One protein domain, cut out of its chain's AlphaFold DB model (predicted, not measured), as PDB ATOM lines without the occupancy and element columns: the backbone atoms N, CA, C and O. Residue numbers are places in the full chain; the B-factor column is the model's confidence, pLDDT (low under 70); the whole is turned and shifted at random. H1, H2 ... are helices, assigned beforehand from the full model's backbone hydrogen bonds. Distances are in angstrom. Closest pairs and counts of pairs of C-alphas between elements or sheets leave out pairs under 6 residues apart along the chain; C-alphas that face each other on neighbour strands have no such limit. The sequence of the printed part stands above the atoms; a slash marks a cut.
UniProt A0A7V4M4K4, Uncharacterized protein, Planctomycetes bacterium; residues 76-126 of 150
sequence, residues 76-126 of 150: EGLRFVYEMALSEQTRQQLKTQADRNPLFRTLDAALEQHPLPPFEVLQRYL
ATOM      1  N   GLU A  76      16.725  21.066  25.344       86.38
ATOM      2  CA  GLU A  76      17.012  21.727  26.627       86.38
ATOM      3  C   GLU A  76      16.627  20.835  27.818       86.38
ATOM      4  O   GLU A  76      17.416  20.656  28.747       86.38
ATOM      5  N   GLY A  77      15.441  20.218  27.761       83.12
ATOM      6  CA  GLY A  77      14.965  19.322  28.816       83.12
ATOM      7  C   GLY A  77      15.819  18.061  28.956       83.12
ATOM      8  O   GLY A  77      16.220  17.703  30.065       83.12
ATOM      9  N   LEU A  78      16.138  17.397  27.837       87.31
ATOM     10  CA  LEU A  78      16.951  16.184  27.885       87.31
ATOM     11  C   LEU A  78      18.400  16.487  28.265       87.31
ATOM     12  O   LEU A  78      18.988  15.694  28.991       87.31
ATOM     13  N   ARG A  79      18.961  17.624  27.833       88.25
ATOM     14  CA  ARG A  79      20.332  18.027  28.178       88.25
ATOM     15  C   ARG A  79      20.531  18.080  29.684       88.25
ATOM     16  O   ARG A  79      21.484  17.494  30.177       88.25
ATOM     17  N   PHE A  80      19.602  18.702  30.405       85.31
ATOM     18  CA  PHE A  80      19.666  18.773  31.861       85.31
ATOM     19  C   PHE A  80      19.722  17.378  32.507       85.31
ATOM     20  O   PHE A  80      20.584  17.102  33.339       85.31
ATOM     21  N   VAL A  81      18.839  16.466  32.085       84.94
ATOM     22  CA  VAL A  81      18.832  15.076  32.575       84.94
ATOM     23  C   VAL A  81      20.129  14.349  32.205       84.94
ATOM     24  O   VAL A  81      20.671  13.600  33.018       84.94
ATOM     25  N   TYR A  82      20.643  14.591  31.002       87.50
ATOM     26  CA  TYR A  82      21.857  13.972  30.485       87.50
ATOM     27  C   TYR A  82      23.104  14.395  31.260       87.50
ATOM     28  O   TYR A  82      23.888  13.554  31.689       87.50
ATOM     29  N   GLU A  83      23.256  15.699  31.492       85.75
ATOM     30  CA  GLU A  83      24.351  16.270  32.274       85.75
ATOM     31  C   GLU A  83      24.318  15.761  33.717       85.75
ATOM     32  O   GLU A  83      25.351  15.371  34.260       85.75
ATOM     33  N   MET A  84      23.131  15.670  34.326       84.06
ATOM     34  CA  MET A  84      22.992  15.065  35.652       84.06
ATOM     35  C   MET A  84      23.422  13.597  35.665       84.06
ATOM     36  O   MET A  84      24.130  13.192  36.589       84.06
ATOM     37  N   ALA A  85      23.020  12.807  34.663       82.19
ATOM     38  CA  ALA A  85      23.374  11.391  34.562       82.19
ATOM     39  C   ALA A  85      24.883  11.171  34.363       82.19
ATOM     40  O   ALA A  85      25.439  10.212  34.897       82.19
ATOM     41  N   LEU A  86      25.542  12.069  33.625       81.06
ATOM     42  CA  LEU A  86      26.983  12.026  33.370       81.06
ATOM     43  C   LEU A  86      27.832  12.680  34.466       81.06
ATOM     44  O   LEU A  86      29.042  12.482  34.476       81.06
ATOM     45  N   SER A  87      27.235  13.445  35.381       84.06
ATOM     46  CA  SER A  87      28.000  14.117  36.431       84.06
ATOM     47  C   SER A  87      28.758  13.123  37.320       84.06
ATOM     48  O   SER A  87      28.221  12.092  37.736       84.06
ATOM     49  N   GLU A  88      29.997  13.471  37.673       82.00
ATOM     50  CA  GLU A  88      30.862  12.661  38.545       82.00
ATOM     51  C   GLU A  88      30.184  12.324  39.877       82.00
ATOM     52  O   GLU A  88      30.272  11.203  40.376       82.00
ATOM     53  N   GLN A  89      29.425  13.272  40.432       85.38
ATOM     54  CA  GLN A  89      28.663  13.058  41.655       85.38
ATOM     55  C   GLN A  89      27.602  11.962  41.487       85.38
ATOM     56  O   GLN A  89      27.501  11.083  42.346       85.38
ATOM     57  N   THR A  90      26.821  11.983  40.403       83.50
ATOM     58  CA  THR A  90      25.805  10.953  40.135       83.50
ATOM     59  C   THR A  90      26.453   9.602  39.854       83.50
ATOM     60  O   THR A  90      25.992   8.593  40.386       83.50
ATOM     61  N   ARG A  91      27.560   9.565  39.098       83.19
ATOM     62  CA  ARG A  91      28.325   8.333  38.836       83.19
ATOM     63  C   ARG A  91      28.882   7.736  40.129       83.19
ATOM     64  O   ARG A  91      28.709   6.545  40.375       83.19
ATOM     65  N   GLN A  92      29.450   8.557  41.011       84.19
ATOM     66  CA  GLN A  92      29.970   8.106  42.302       84.19
ATOM     67  C   GLN A  92      28.858   7.619  43.244       84.19
ATOM     68  O   GLN A  92      29.023   6.619  43.952       84.19
ATOM     69  N   GLN A  93      27.705   8.296  43.255       84.56
ATOM     70  CA  GLN A  93      26.542   7.850  44.022       84.56
ATOM     71  C   GLN A  93      25.979   6.531  43.491       84.56
ATOM     72  O   GLN A  93      25.648   5.661  44.296       84.56
ATOM     73  N   LEU A  94      25.909   6.360  42.169       84.00
ATOM     74  CA  LEU A  94      25.466   5.118  41.544       84.00
ATOM     75  C   LEU A  94      26.393   3.955  41.920       84.00
ATOM     76  O   LEU A  94      25.893   2.926  42.363       84.00
ATOM     77  N   LYS A  95      27.718   4.156  41.876       82.88
ATOM     78  CA  LYS A  95      28.716   3.175  42.344       82.88
ATOM     79  C   LYS A  95      28.519   2.795  43.809       82.88
ATOM     80  O   LYS A  95      28.447   1.621  44.149       82.88
ATOM     81  N   THR A  96      28.331   3.788  44.676       85.50
ATOM     82  CA  THR A  96      28.103   3.558  46.115       85.50
ATOM     83  C   THR A  96      26.788   2.807  46.382       85.50
ATOM     84  O   THR A  96      26.682   2.034  47.336       85.50
ATOM     85  N   GLN A  97      25.755   3.033  45.564       83.06
ATOM     86  CA  GLN A  97      24.456   2.364  45.698       83.06
ATOM     87  C   GLN A  97      24.391   1.000  44.996       83.06
ATOM     88  O   GLN A  97      23.591   0.156  45.406       83.06
ATOM     89  N   ALA A  98      25.237   0.747  43.997       81.69
ATOM     90  CA  ALA A  98      25.373  -0.542  43.319       81.69
ATOM     91  C   ALA A  98      25.796  -1.673  44.273       81.69
ATOM     92  O   ALA A  98      25.402  -2.827  44.094       81.69
ATOM     93  N   ASP A  99      26.520  -1.348  45.345       80.19
ATOM     94  CA  ASP A  99      26.846  -2.304  46.410       80.19
ATOM     95  C   ASP A  99      25.611  -2.748  47.203       80.19
ATOM     96  O   ASP A  99      25.575  -3.852  47.743       80.19
ATOM     97  N   ARG A 100      24.574  -1.905  47.236       85.62
ATOM     98  CA  ARG A 100      23.363  -2.093  48.046       85.62
ATOM     99  C   ARG A 100      22.161  -2.585  47.243       85.62
ATOM    100  O   ARG A 100      21.211  -3.077  47.842       85.62
ATOM    101  N   ASN A 101      22.172  -2.442  45.915       89.50
ATOM    102  CA  ASN A 101      21.044  -2.802  45.060       89.50
ATOM    103  C   ASN A 101      21.507  -3.429  43.728       89.50
ATOM    104  O   ASN A 101      22.182  -2.757  42.941       89.50
ATOM    105  N   PRO A 102      21.084  -4.671  43.420       87.75
ATOM    106  CA  PRO A 102      21.377  -5.330  42.147       87.75
ATOM    107  C   PRO A 102      20.968  -4.521  40.905       87.75
ATOM    108  O   PRO A 102      21.681  -4.555  39.908       87.75
ATOM    109  N   LEU A 103      19.868  -3.757  40.963       88.19
ATOM    110  CA  LEU A 103      19.410  -2.911  39.853       88.19
ATOM    111  C   LEU A 103      20.450  -1.837  39.501       88.19
ATOM    112  O   LEU A 103      20.792  -1.657  38.333       88.19
ATOM    113  N   PHE A 104      20.968  -1.137  40.513       87.56
ATOM    114  CA  PHE A 104      21.962  -0.080  40.313       87.56
ATOM    115  C   PHE A 104      23.309  -0.641  39.866       87.56
ATOM    116  O   PHE A 104      23.984   0.003  39.072       87.56
ATOM    117  N   ARG A 105      23.660  -1.862  40.289       87.38
ATOM    118  CA  ARG A 105      24.845  -2.568  39.791       87.38
ATOM    119  C   ARG A 105      24.751  -2.875  38.301       87.38
ATOM    120  O   ARG A 105      25.696  -2.607  37.570       87.38
ATOM    121  N   THR A 106      23.612  -3.396  37.846       87.94
ATOM    122  CA  THR A 106      23.383  -3.651  36.417       87.94
ATOM    123  C   THR A 106      23.420  -2.357  35.612       87.94
ATOM    124  O   THR A 106      24.027  -2.320  34.545       87.94
ATOM    125  N   LEU A 107      22.807  -1.286  36.125       85.31
ATOM    126  CA  LEU A 107      22.809   0.017  35.461       85.31
ATOM    127  C   LEU A 107      24.220   0.617  35.367       85.31
ATOM    128  O   LEU A 107      24.590   1.116  34.307       85.31
ATOM    129  N   ASP A 108      25.013   0.558  36.438       85.81
ATOM    130  CA  ASP A 108      26.387   1.066  36.428       85.81
ATOM    131  C   ASP A 108      27.275   0.282  35.455       85.81
ATOM    132  O   ASP A 108      27.937   0.885  34.610       85.81
ATOM    133  N   ALA A 109      27.201  -1.053  35.491       87.06
ATOM    134  CA  ALA A 109      27.932  -1.918  34.568       87.06
ATOM    135  C   ALA A 109      27.541  -1.662  33.103       87.06
ATOM    136  O   ALA A 109      28.412  -1.606  32.235       87.06
ATOM    137  N   ALA A 110      26.251  -1.456  32.816       86.88
ATOM    138  CA  ALA A 110      25.784  -1.117  31.474       86.88
ATOM    139  C   ALA A 110      26.335   0.236  30.996       86.88
ATOM    140  O   ALA A 110      26.732   0.352  29.841       86.88
ATOM    141  N   LEU A 111      26.405   1.240  31.875       85.62
ATOM    142  CA  LEU A 111      26.974   2.553  31.554       85.62
ATOM    143  C   LEU A 111      28.502   2.523  31.397       85.62
ATOM    144  O   LEU A 111      29.046   3.337  30.654       85.62
ATOM    145  N   GLU A 112      29.207   1.618  32.083       85.19
ATOM    146  CA  GLU A 112      30.646   1.403  31.873       85.19
ATOM    147  C   GLU A 112      30.936   0.654  30.563       85.19
ATOM    148  O   GLU A 112      31.851   1.031  29.834       85.19
ATOM    149  N   GLN A 113      30.145  -0.371  30.231       90.31
ATOM    150  CA  GLN A 113      30.299  -1.143  28.989       90.31
ATOM    151  C   GLN A 113      29.841  -0.363  27.751       90.31
ATOM    152  O   GLN A 113      30.398  -0.521  26.662       90.31
ATOM    153  N   HIS A 114      28.827   0.484  27.915       88.19
ATOM    154  CA  HIS A 114      28.222   1.283  26.859       88.19
ATOM    155  C   HIS A 114      28.090   2.735  27.334       88.19
ATOM    156  O   HIS A 114      27.002   3.154  27.745       88.19
ATOM    157  N   PRO A 115      29.188   3.517  27.298       85.19
ATOM    158  CA  PRO A 115      29.135   4.914  27.694       85.19
ATOM    159  C   PRO A 115      28.131   5.662  26.821       85.19
ATOM    160  O   PRO A 115      28.046   5.447  25.607       85.19
ATOM    161  N   LEU A 116      27.358   6.550  27.447       87.06
ATOM    162  CA  LEU A 116      26.403   7.365  26.710       87.06
ATOM    163  C   LEU A 116      27.178   8.257  25.723       87.06
ATOM    164  O   LEU A 116      28.243   8.776  26.071       87.06
ATOM    165  N   PRO A 117      26.685   8.434  24.487       88.44
ATOM    166  CA  PRO A 117      27.395   9.220  23.484       88.44
ATOM    167  C   PRO A 117      27.506  10.705  23.888       88.44
ATOM    168  O   PRO A 117      26.894  11.154  24.851       88.44
ATOM    169  N   PRO A 118      28.233  11.546  23.150       88.50
ATOM    170  CA  PRO A 118      28.087  12.992  23.306       88.50
ATOM    171  C   PRO A 118      26.627  13.419  23.074       88.50
ATOM    172  O   PRO A 118      25.946  12.863  22.201       88.50
ATOM    173  N   PHE A 119      26.121  14.392  23.840       88.25
ATOM    174  CA  PHE A 119      24.712  14.802  23.763       88.25
ATOM    175  C   PHE A 119      24.328  15.295  22.360       88.25
ATOM    176  O   PHE A 119      23.201  15.092  21.910       88.25
ATOM    177  N   GLU A 120      25.280  15.862  21.622       89.00
ATOM    178  CA  GLU A 120      25.145  16.326  20.239       89.00
ATOM    179  C   GLU A 120      24.654  15.207  19.309       89.00
ATOM    180  O   GLU A 120      23.923  15.457  18.345       89.00
ATOM    181  N   VAL A 121      25.004  13.951  19.617       89.75
ATOM    182  CA  VAL A 121      24.531  12.780  18.876       89.75
ATOM    183  C   VAL A 121      23.028  12.605  19.024       89.75
ATOM    184  O   VAL A 121      22.374  12.303  18.030       89.75
ATOM    185  N   LEU A 122      22.471  12.835  20.211       87.25
ATOM    186  CA  LEU A 122      21.032  12.749  20.466       87.25
ATOM    187  C   LEU A 122      20.304  14.026  20.043       87.25
ATOM    188  O   LEU A 122      19.196  13.959  19.512       87.25
ATOM    189  N   GLN A 123      20.945  15.186  20.204       87.94
ATOM    190  CA  GLN A 123      20.362  16.495  19.920       87.94
ATOM    191  C   GLN A 123      19.827  16.604  18.483       87.94
ATOM    192  O   GLN A 123      18.820  17.273  18.247       87.94
ATOM    193  N   ARG A 124      20.441  15.904  17.518       86.31
ATOM    194  CA  ARG A 124      19.978  15.861  16.119       86.31
ATOM    195  C   ARG A 124      18.537  15.344  15.960       86.31
ATOM    196  O   ARG A 124      17.870  15.713  14.998       86.31
ATOM    197  N   TYR A 125      18.050  14.540  16.907       86.25
ATOM    198  CA  TYR A 125      16.696  13.974  16.915       86.25
ATOM    199  C   TYR A 125      15.698  14.804  17.738       86.25
ATOM    200  O   TYR A 125      14.498  14.543  17.705       86.25
ATOM    201  N   LEU A 126      16.171  15.827  18.450       88.06
ATOM    202  CA  LEU A 126      15.385  16.638  19.380       88.06
ATOM    203  C   LEU A 126      15.091  18.001  18.754       88.06
ATOM    204  O   LEU A 126      15.612  19.047  19.148       88.06
TER     205      LEU A 126
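Overview. This is residues 76 to 126 of the 150 residues of an uncharacterized protein of Planctomycetes bacterium (UniProt A0A7V4M4K4). The chain folds back on itself in a long, narrow loop of helices: the longest helix, H3, packs on H2 near the turn at one end, H1 continues beyond H2 along one side, and the stretch after H3 leads back along the other side to the short H4, near H1. The contacts are few, and H1 and H3 are apart. The printed part has 51 residues with four named helices, in the order H1, H2, H3, H4, and no named strand; its class is all helix. The whole is only just loose, close to compact, with a radius of gyration of the C-alphas of 12.2 A, and elongated, spanning 36 by 19 by 15 A.

Along the chain. H3, residues 102 to 113, has 12 residues and measures 16.4 A from first to last C-alpha; it begins at C-alpha 102, (21.377, -5.330, 42.147). H2, residues 88 to 98, measures 15.1 A. H1, residues 76 to 86, measures 15.5 A and begins at C-alpha 76, (17.012, 21.727, 26.627). H4, residues 119 to 123, measures 6.0 A and ends at C-alpha 123, (20.362, 16.495, 19.920).

Arrangement. H3 touches H2 with residues 104 to 108 alone, and their closest C-alphas are those of Ala 98 and Arg 105, 4.1 A apart. The two helices run opposite ways at a steep tilt of 46 degrees. H2 and H1 are close but not clearly touching, with the C-alphas of Met 84 and Thr 90 the closest at 6.7 A. They run the same way at a steep tilt of 59 degrees. H1 and H4 are also close but not clearly touching; their closest C-alphas, of Arg 79 and Phe 119, are 7.0 A apart. H1 and H3 are apart, as are H2 and H4, and H3 and H4. In H2, H3 and H4 every O i to N i+4 pair is within hydrogen-bond range, and in H1 6 of 7 are.

Size, cuts and confidence. The two C-alphas farthest apart are those of Arg 100 and Arg 124, at 36.8 A, while the first and last printed C-alphas, of Glu 76 and Leu 126, are 9.0 A apart. The links H1 to H2, H2 to H3 and H3 to H4 are tight, with 1, 3 and 5 residues between the helices. The printed part has no cut. Its mean pLDDT is 85.9, and no printed residue is under 70.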